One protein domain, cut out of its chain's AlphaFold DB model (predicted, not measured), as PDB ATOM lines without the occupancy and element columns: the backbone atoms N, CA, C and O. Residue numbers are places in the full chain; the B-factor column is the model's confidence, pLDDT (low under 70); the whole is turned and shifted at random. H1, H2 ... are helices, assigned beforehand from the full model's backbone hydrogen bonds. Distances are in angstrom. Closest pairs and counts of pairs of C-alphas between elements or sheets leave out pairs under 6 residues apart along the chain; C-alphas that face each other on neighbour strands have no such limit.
ATOM      1  N   ASN A  56      20.330  38.123  19.362       93.38
ATOM      2  CA  ASN A  56      20.196  39.436  19.978       93.38
ATOM      3  C   ASN A  56      20.575  39.364  21.465       93.38
ATOM      4  O   ASN A  56      20.056  38.509  22.176       93.38
ATOM      5  N   LEU A  57      21.451  40.250  21.932       94.00
ATOM      6  CA  LEU A  57      21.739  40.376  23.361       94.00
ATOM      7  C   LEU A  57      20.817  41.432  23.974       94.00
ATOM      8  O   LEU A  57      20.520  42.450  23.346       94.00
ATOM      9  N   GLU A  58      20.361  41.188  25.201       92.75
ATOM     10  CA  GLU A  58      19.575  42.165  25.953       92.75
ATOM     11  C   GLU A  58      20.411  43.418  26.215       92.75
ATOM     12  O   GLU A  58      21.572  43.345  26.610       92.75
ATOM     13  N   LYS A  59      19.828  44.596  25.973       91.38
ATOM     14  CA  LYS A  59      20.540  45.877  26.124       91.38
ATOM     15  C   LYS A  59      20.711  46.284  27.584       91.38
ATOM     16  O   LYS A  59      21.609  47.061  27.899       91.38
ATOM     17  N   VAL A  60      19.803  45.813  28.428       89.19
ATOM     18  CA  VAL A  60      19.736  46.066  29.862       89.19
ATOM     19  C   VAL A  60      19.347  44.738  30.506       89.19
ATOM     20  O   VAL A  60      18.453  44.085  29.967       89.19
ATOM     21  N   PRO A  61      19.972  44.341  31.624       90.56
ATOM     22  CA  PRO A  61      19.568  43.142  32.340       90.56
ATOM     23  C   PRO A  61      18.122  43.248  32.817       90.56
ATOM     24  O   PRO A  61      17.683  44.314  33.257       90.56
ATOM     25  N   THR A  62      17.400  42.136  32.770       88.81
ATOM     26  CA  THR A  62      16.051  42.059  33.331       88.81
ATOM     27  C   THR A  62      16.122  42.020  34.861       88.81
ATOM     28  O   THR A  62      16.687  41.097  35.444       88.81
ATOM     29  N   TYR A  63      15.556  43.034  35.519       86.56
ATOM     30  CA  TYR A  63      15.451  43.111  36.980       86.56
ATOM     31  C   TYR A  63      14.033  42.739  37.440       86.56
ATOM     32  O   TYR A  63      13.071  43.020  36.718       86.56
ATOM     33  N   PRO A  64      13.869  42.139  38.634       89.75
ATOM     34  CA  PRO A  64      12.549  41.883  39.196       89.75
ATOM     35  C   PRO A  64      11.803  43.195  39.478       89.75
ATOM     36  O   PRO A  64      12.405  44.244  39.725       89.75
ATOM     37  N   PHE A  65      10.471  43.127  39.448       87.88
ATOM     38  CA  PHE A  65       9.611  44.290  39.647       87.88
ATOM     39  C   PHE A  65       9.914  44.989  40.984       87.88
ATOM     40  O   PHE A  65      10.002  44.349  42.028       87.88
ATOM     41  N   GLY A  66      10.089  46.312  40.944       86.50
ATOM     42  CA  GLY A  66      10.384  47.142  42.117       86.50
ATOM     43  C   GLY A  66      11.871  47.323  42.444       86.50
ATOM     44  O   GLY A  66      12.206  48.228  43.209       86.50
ATOM     45  N   PHE A  73      30.400  52.051  40.621       88.75
ATOM     46  CA  PHE A  73      31.552  52.856  40.238       88.75
ATOM     47  C   PHE A  73      32.023  52.456  38.839       88.75
ATOM     48  O   PHE A  73      31.763  51.355  38.357       88.75
ATOM     49  N   LYS A  74      32.733  53.366  38.163       85.81
ATOM     50  CA  LYS A  74      33.220  53.115  36.800       85.81
ATOM     51  C   LYS A  74      34.187  51.938  36.719       85.81
ATOM     52  O   LYS A  74      34.316  51.401  35.631       85.81
ATOM     53  N   ASP A  75      34.827  51.575  37.829       90.19
ATOM     54  CA  ASP A  75      35.822  50.512  37.978       90.19
ATOM     55  C   ASP A  75      36.647  50.256  36.706       90.19
ATOM     56  O   ASP A  75      36.278  49.462  35.838       90.19
ATOM     57  N   LEU A  76      37.742  51.006  36.574       91.25
ATOM     58  CA  LEU A  76      38.648  50.902  35.431       91.25
ATOM     59  C   LEU A  76      39.596  49.707  35.550       91.25
ATOM     60  O   LEU A  76      40.300  49.427  34.585       91.25
ATOM     61  N   ALA A  77      39.637  49.021  36.695       92.38
ATOM     62  CA  ALA A  77      40.466  47.834  36.847       92.38
ATOM     63  C   ALA A  77      39.967  46.696  35.947       92.38
ATOM     64  O   ALA A  77      40.785  45.965  35.405       92.38
ATOM     65  N   THR A  78      38.654  46.623  35.680       89.38
ATOM     66  CA  THR A  78      38.044  45.570  34.846       89.38
ATOM     67  C   THR A  78      38.632  45.480  33.431       89.38
ATOM     68  O   THR A  78      38.663  44.407  32.846       89.38
ATOM     69  N   ILE A  79      39.064  46.604  32.853       93.44
ATOM     70  CA  ILE A  79      39.609  46.650  31.482       93.44
ATOM     71  C   ILE A  79      41.138  46.578  31.446       93.44
ATOM     72  O   ILE A  79      41.726  46.611  30.366       93.44
ATOM     73  N   ARG A  80      41.789  46.580  32.613       94.31
ATOM     74  CA  ARG A  80      43.245  46.592  32.726       94.31
ATOM     75  C   ARG A  80      43.755  45.167  32.873       94.31
ATOM     76  O   ARG A  80      43.223  44.396  33.662       94.31
ATOM     77  N   GLY A  81      44.853  44.879  32.188       93.25
ATOM     78  CA  GLY A  81      45.506  43.574  32.232       93.25
ATOM     79  C   GLY A  81      45.082  42.657  31.092       93.25
ATOM     80  O   GLY A  81      44.273  43.021  30.237       93.25
ATOM     81  N   ALA A  82      45.701  41.481  31.064       93.25
ATOM     82  CA  ALA A  82      45.383  40.447  30.097       93.25
ATOM     83  C   ALA A  82      44.056  39.766  30.453       93.25
ATOM     84  O   ALA A  82      43.692  39.624  31.621       93.25
ATOM     85  N   GLU A  83      43.350  39.331  29.420       90.56
ATOM     86  CA  GLU A  83      42.153  38.511  29.542       90.56
ATOM     87  C   GLU A  83      42.565  37.101  30.005       90.56
ATOM     88  O   GLU A  83      43.620  36.611  29.603       90.56
ATOM     89  N   LEU A  84      41.806  36.460  30.903       90.69
ATOM     90  CA  LEU A  84      42.190  35.164  31.497       90.69
ATOM     91  C   LEU A  84      41.293  33.996  31.061       90.69
ATOM     92  O   LEU A  84      41.735  32.849  31.117       90.69
ATOM     93  N   VAL A  85      40.059  34.254  30.616       90.81
ATOM     94  CA  VAL A  85      38.998  33.238  30.493       90.81
ATOM     95  C   VAL A  85      38.768  32.815  29.034       90.81
ATOM     96  O   VAL A  85      38.821  31.634  28.699       90.81
ATOM     97  N   HIS A  86      38.540  33.764  28.136       91.69
ATOM     98  CA  HIS A  86      38.147  33.610  26.735       91.69
ATOM     99  C   HIS A  86      39.314  33.692  25.738       91.69
ATOM    100  O   HIS A  86      39.115  34.019  24.568       91.69
ATOM    101  N   ASN A  87      40.513  33.284  26.153       90.69
ATOM    102  CA  ASN A  87      41.724  33.375  25.330       90.69
ATOM    103  C   ASN A  87      41.800  32.358  24.179       90.69
ATOM    104  O   ASN A  87      42.581  32.531  23.245       90.69
ATOM    105  N   ARG A  88      41.048  31.254  24.255       91.38
ATOM    106  CA  ARG A  88      41.150  30.132  23.306       91.38
ATOM    107  C   ARG A  88      39.924  30.022  22.416       91.38
ATOM    108  O   ARG A  88      38.795  30.200  22.870       91.38
ATOM    109  N   LEU A  89      40.139  29.661  21.155       90.44
ATOM    110  CA  LEU A  89      39.065  29.344  20.217       90.44
ATOM    111  C   LEU A  89      38.383  28.023  20.627       90.44
ATOM    112  O   LEU A  89      39.020  27.136  21.172       90.44
ATOM    113  N   LEU A  90      37.069  27.929  20.415       87.62
ATOM    114  CA  LEU A  90      36.237  26.763  20.757       87.62
ATOM    115  C   LEU A  90      36.160  25.866  19.522       87.62
ATOM    116  O   LEU A  90      36.453  24.687  19.586       87.62
ATOM    117  N   TYR A  91      35.866  26.485  18.377       86.38
ATOM    118  CA  TYR A  91      35.770  25.828  17.075       86.38
ATOM    119  C   TYR A  91      37.064  25.929  16.248       86.38
ATOM    120  O   TYR A  91      37.049  25.634  15.061       86.38
ATOM    121  N   ASN A  92      38.169  26.395  16.851       81.38
ATOM    122  CA  ASN A  92      39.543  26.458  16.310       81.38
ATOM    123  C   ASN A  92      39.793  27.172  14.962       81.38
ATOM    124  O   ASN A  92      40.947  27.329  14.584       81.38
ATOM    125  N   GLN A  93      38.767  27.635  14.249       84.75
ATOM    126  CA  GLN A  93      38.908  28.202  12.903       84.75
ATOM    127  C   GLN A  93      39.296  29.681  12.928       84.75
ATOM    128  O   GLN A  93      40.384  30.057  12.504       84.75
ATOM    129  N   TYR A  94      38.393  30.528  13.426       90.88
ATOM    130  CA  TYR A  94      38.537  31.979  13.370       90.88
ATOM    131  C   TYR A  94      37.944  32.638  14.614       90.88
ATOM    132  O   TYR A  94      37.015  32.121  15.239       90.88
ATOM    133  N   GLY A  95      38.473  33.809  14.957       92.62
ATOM    134  CA  GLY A  95      37.974  34.639  16.045       92.62
ATOM    135  C   GLY A  95      38.459  36.076  15.917       92.62
ATOM    136  O   GLY A  95      39.419  36.364  15.206       92.62
ATOM    137  N   ILE A  96      37.771  36.980  16.608       93.25
ATOM    138  CA  ILE A  96      38.164  38.385  16.710       93.25
ATOM    139  C   ILE A  96      38.878  38.554  18.047       93.25
ATOM    140  O   ILE A  96      38.306  38.245  19.091       93.25
ATOM    141  N   ILE A  97      40.114  39.044  18.004       93.56
ATOM    142  CA  ILE A  97      40.940  39.259  19.193       93.56
ATOM    143  C   ILE A  97      40.924  40.748  19.539       93.56
ATOM    144  O   ILE A  97      41.121  41.601  18.673       93.56
ATOM    145  N   ALA A  98      40.693  41.061  20.813       93.12
ATOM    146  CA  ALA A  98      40.836  42.416  21.323       93.12
ATOM    147  C   ALA A  98      42.312  42.696  21.632       93.12
ATOM    148  O   ALA A  98      42.911  42.032  22.470       93.12
ATOM    149  N   LEU A  99      42.891  43.698  20.969       92.94
ATOM    150  CA  LEU A  99      44.264  44.143  21.248       92.94
ATOM    151  C   LEU A  99      44.347  45.034  22.497       92.94
ATOM    152  O   LEU A  99      45.401  45.155  23.109       92.94
ATOM    153  N   SER A 100      43.236  45.674  22.867       93.69
ATOM    154  CA  SER A 100      43.151  46.603  23.994       93.69
ATOM    155  C   SER A 100      41.811  46.480  24.713       93.69
ATOM    156  O   SER A 100      40.777  46.280  24.069       93.69
ATOM    157  N   GLY A 101      41.813  46.681  26.032       92.50
ATOM    158  CA  GLY A 101      40.597  46.717  26.843       92.50
ATOM    159  C   GLY A 101      39.731  47.948  26.560       92.50
ATOM    160  O   GLY A 101      40.228  49.071  26.459       92.50
ATOM    161  N   ALA A 102      38.419  47.744  26.448       92.94
ATOM    162  CA  ALA A 102      37.435  48.803  26.234       92.94
ATOM    163  C   ALA A 102      36.045  48.380  26.733       92.94
ATOM    164  O   ALA A 102      35.791  47.206  26.995       92.94
ATOM    165  N   PHE A 103      35.122  49.339  26.827       92.56
ATOM    166  CA  PHE A 103      33.720  49.063  27.145       92.56
ATOM    167  C   PHE A 103      32.869  48.984  25.874       92.56
ATOM    168  O   PHE A 103      32.797  49.940  25.093       92.56
ATOM    169  N   LEU A 104      32.164  47.867  25.696       93.75
ATOM    170  CA  LEU A 104      31.168  47.707  24.640       93.75
ATOM    171  C   LEU A 104      29.820  48.267  25.101       93.75
ATOM    172  O   LEU A 104      29.272  47.858  26.120       93.75
ATOM    173  N   ARG A 105      29.278  49.221  24.340       94.00
ATOM    174  CA  ARG A 105      27.920  49.736  24.541       94.00
ATOM    175  C   ARG A 105      26.918  48.909  23.731       94.00
ATOM    176  O   ARG A 105      27.312  48.367  22.696       94.00
ATOM    177  N   PRO A 106      25.622  48.912  24.098       94.25
ATOM    178  CA  PRO A 106      24.585  48.215  23.335       94.25
ATOM    179  C   PRO A 106      24.596  48.543  21.833       94.25
ATOM    180  O   PRO A 106      24.481  47.651  21.003       94.25
ATOM    181  N   GLY A 107      24.856  49.803  21.462       95.88
ATOM    182  CA  GLY A 107      24.964  50.196  20.052       95.88
ATOM    183  C   GLY A 107      26.137  49.552  19.296       95.88
ATOM    184  O   GLY A 107      26.012  49.273  18.107       95.88
ATOM    185  N   HIS A 108      27.264  49.271  19.962       95.81
ATOM    186  CA  HIS A 108      28.384  48.561  19.331       95.81
ATOM    187  C   HIS A 108      28.010  47.096  19.068       95.81
ATOM    188  O   HIS A 108      28.311  46.568  18.001       95.81
ATOM    189  N   ILE A 109      27.314  46.463  20.017       96.00
ATOM    190  CA  ILE A 109      26.841  45.076  19.904       96.00
ATOM    191  C   ILE A 109      25.849  44.952  18.741       96.00
ATOM    192  O   ILE A 109      26.007  44.071  17.894       96.00
ATOM    193  N   ASP A 110      24.892  45.880  18.648       95.75
ATOM    194  CA  ASP A 110      23.925  45.941  17.545       95.75
ATOM    195  C   ASP A 110      24.634  46.101  16.189       95.75
ATOM    196  O   ASP A 110      24.317  45.396  15.227       95.75
ATOM    197  N   MET A 111      25.636  46.983  16.114       96.94
ATOM    198  CA  MET A 111      26.407  47.201  14.889       96.94
ATOM    199  C   MET A 111      27.178  45.940  14.466       96.94
ATOM    200  O   MET A 111      27.133  45.561  13.294       96.94
ATOM    201  N   ILE A 112      27.849  45.262  15.405       96.44
ATOM    202  CA  ILE A 112      28.583  44.014  15.138       96.44
ATOM    203  C   ILE A 112      27.617  42.942  14.626       96.44
ATOM    204  O   ILE A 112      27.855  42.347  13.573       96.44
ATOM    205  N   ARG A 113      26.494  42.748  15.329       95.75
ATOM    206  CA  ARG A 113      25.467  41.768  14.967       95.75
ATOM    207  C   ARG A 113      24.945  41.993  13.556       95.75
ATOM    208  O   ARG A 113      24.921  41.058  12.761       95.75
ATOM    209  N   LEU A 114      24.514  43.217  13.246       96.50
ATOM    210  CA  LEU A 114      23.930  43.540  11.944       96.50
ATOM    211  C   LEU A 114      24.949  43.374  10.818       96.50
ATOM    212  O   LEU A 114      24.612  42.817   9.778       96.50
ATOM    213  N   ASN A 115      26.189  43.819  11.021       97.06
ATOM    214  CA  ASN A 115      27.220  43.733   9.990       97.06
ATOM    215  C   ASN A 115      27.627  42.288   9.696       97.06
ATOM    216  O   ASN A 115      27.754  41.926   8.525       97.06
ATOM    217  N   ILE A 116      27.790  41.461  10.734       96.12
ATOM    218  CA  ILE A 116      28.132  40.047  10.558       96.12
ATOM    219  C   ILE A 116      26.949  39.304   9.944       96.12
ATOM    220  O   ILE A 116      27.100  38.702   8.887       96.12
ATOM    221  N   ASN A 117      25.751  39.415  10.523       96.06
ATOM    222  CA  ASN A 117      24.584  38.670  10.041       96.06
ATOM    223  C   ASN A 117      24.178  39.036   8.603       96.06
ATOM    224  O   ASN A 117      23.592  38.200   7.924       96.06
ATOM    225  N   LYS A 118      24.477  40.256   8.128       95.62
ATOM    226  CA  LYS A 118      24.241  40.662   6.730       95.62
ATOM    227  C   LYS A 118      25.195  39.997   5.736       95.62
ATOM    228  O   LYS A 118      24.807  39.783   4.596       95.62
ATOM    229  N   LYS A 119      26.440  39.731   6.139       95.44
ATOM    230  CA  LYS A 119      27.484  39.157   5.271       95.44
ATOM    231  C   LYS A 119      27.669  37.649   5.464       95.44
ATOM    232  O   LYS A 119      28.431  37.038   4.726       95.44
ATOM    233  N   LEU A 120      27.012  37.069   6.465       94.44
ATOM    234  CA  LEU A 120      27.140  35.666   6.833       94.44
ATOM    235  C   LEU A 120      26.245  34.792   5.949       94.44
ATOM    236  O   LEU A 120      25.024  34.952   5.934       94.44
ATOM    237  N   ASP A 121      26.858  33.832   5.258       94.06
ATOM    238  CA  ASP A 121      26.145  32.767   4.554       94.06
ATOM    239  C   ASP A 121      25.807  31.638   5.534       94.06
ATOM    240  O   ASP A 121      26.683  30.921   6.018       94.06
ATOM    241  N   VAL A 122      24.517  31.483   5.823       90.94
ATOM    242  CA  VAL A 122      24.002  30.535   6.820       90.94
ATOM    243  C   VAL A 122      24.306  29.093   6.435       90.94
ATOM    244  O   VAL A 122      24.404  28.243   7.313       90.94
ATOM    245  N   SER A 123      24.458  28.787   5.144       89.50
ATOM    246  CA  SER A 123      24.674  27.411   4.692       89.50
ATOM    247  C   SER A 123      26.056  26.876   5.081       89.50
ATOM    248  O   SER A 123      26.172  25.700   5.423       89.50
ATOM    249  N   ARG A 124      27.073  27.749   5.085       88.88
ATOM    250  CA  ARG A 124      28.496  27.393   5.232       88.88
ATOM    251  C   ARG A 124      29.156  27.962   6.485       88.88
ATOM    252  O   ARG A 124      30.187  27.450   6.907       88.88
ATOM    253  N   MET A 125      28.613  29.040   7.047       92.00
ATOM    254  CA  MET A 125      29.237  29.808   8.122       92.00
ATOM    255  C   MET A 125      28.332  29.881   9.347       92.00
ATOM    256  O   MET A 125      27.108  29.775   9.262       92.00
ATOM    257  N   PHE A 126      28.951  30.132  10.496       92.69
ATOM    258  CA  PHE A 126      28.256  30.428  11.736       92.69
ATOM    259  C   PHE A 126      29.061  31.423  12.568       92.69
ATOM    260  O   PHE A 126      30.264  31.598  12.357       92.69
ATOM    261  N   ALA A 127      28.403  32.079  13.516       93.69
ATOM    262  CA  ALA A 127      29.083  32.930  14.476       93.69
ATOM    263  C   ALA A 127      28.356  32.962  15.822       93.69
ATOM    264  O   ALA A 127      27.129  33.026  15.894       93.69
ATOM    265  N   VAL A 128      29.150  32.929  16.894       93.00
ATOM    266  CA  VAL A 128      28.701  32.770  18.283       93.00
ATOM    267  C   VAL A 128      29.263  33.903  19.133       93.00
ATOM    268  O   VAL A 128      30.413  34.314  18.961       93.00
ATOM    269  N   TRP A 129      28.457  34.405  20.066       94.12
ATOM    270  CA  TRP A 129      28.913  35.395  21.033       94.12
ATOM    271  C   TRP A 129      29.827  34.777  22.087       94.12
ATOM    272  O   TRP A 129      29.559  33.703  22.613       94.12
ATOM    273  N   ARG A 130      30.884  35.512  22.431       93.25
ATOM    274  CA  ARG A 130      31.754  35.237  23.585       93.25
ATOM    275  C   ARG A 130      31.704  36.300  24.663       93.25
ATOM    276  O   ARG A 130      32.416  36.214  25.651       93.25
ATOM    277  N   ILE A 131      30.930  37.340  24.404       93.19
ATOM    278  CA  ILE A 131      30.717  38.428  25.334       93.19
ATOM    279  C   ILE A 131      29.385  38.195  26.020       93.19
ATOM    280  O   ILE A 131      28.408  37.795  25.379       93.19
ATOM    281  N   ASP A 132      29.355  38.495  27.306       92.38
ATOM    282  CA  ASP A 132      28.113  38.548  28.051       92.38
ATOM    283  C   ASP A 132      27.293  39.781  27.649       92.38
ATOM    284  O   ASP A 132      27.845  40.790  27.182       92.38
ATOM    285  N   PRO A 133      25.959  39.734  27.824       94.19
ATOM    286  CA  PRO A 133      25.136  40.919  27.668       94.19
ATOM    287  C   PRO A 133      25.598  42.042  28.619       94.19
ATOM    288  O   PRO A 133      26.105  41.785  29.717       94.19
ATOM    289  N   PRO A 134      25.436  43.312  28.217       93.19
ATOM    290  CA  PRO A 134      25.844  44.456  29.021       93.19
ATOM    291  C   PRO A 134      25.117  44.474  30.371       93.19
ATOM    292  O   PRO A 134      23.911  44.694  30.436       93.19
ATOM    293  N   TRP A 135      25.871  44.306  31.459       90.94
ATOM    294  CA  TRP A 135      25.335  44.313  32.826       90.94
ATOM    295  C   TRP A 135      25.692  45.570  33.623       90.94
ATOM    296  O   TRP A 135      24.961  45.966  34.526       90.94
ATOM    297  N   LYS A 136      26.816  46.216  33.289       90.81
ATOM    298  CA  LYS A 136      27.380  47.327  34.061       90.81
ATOM    299  C   LYS A 136      26.622  48.638  33.791       90.81
ATOM    300  O   LYS A 136      26.690  49.151  32.669       90.81
ATOM    301  N   PRO A 137      25.950  49.233  34.794       90.00
ATOM    302  CA  PRO A 137      25.242  50.493  34.616       90.00
ATOM    303  C   PRO A 137      26.218  51.674  34.525       90.00
ATOM    304  O   PRO A 137      27.171  51.786  35.299       90.00
TER     305      PRO A 137
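What this domain is: This is residues 56 to 66 and 73 to 137 of the 153 residues of the protein "Putative large subunit ribosomal protein l16" of Rhipicephalus microplus (UniProt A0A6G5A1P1). There is little regular structure here: one helix, H2, with long loops and a single short turn, H1, well away from it. The link from H1 loops out and back to H2, and after H2 the chain turns and folds back past it, with residues 118 to 125 sticking out. The printed part has 76 residues, with two named helices, H1 then H2, and no named strand; the class is all helix, though the helices hold 18 residues. It is loose, radius of gyration of the C-alphas 14.9 A, spanning 44 by 34 by 19 A.

How they stand to each other: H1, residues 76 to 79, and H2, residues 106 to 119, are apart. Every O i to N i+4 pair of H2 is within hydrogen-bond range; H1 is too short for one, and its one O i to N i+3 pair is out of range.

Where its parts are: H1 begins at C-alpha 76 (38.648, 50.902, 35.431). H2 measures 20.4 A, ending at C-alpha 119 (27.484, 39.157, 5.271).

The domain as a whole: Residues 67 to 72 are not printed; C-alphas 66 and 73 are 22.0 A apart. The link H1 to H2 is long, 26 residues. No printed residue has pLDDT under 70.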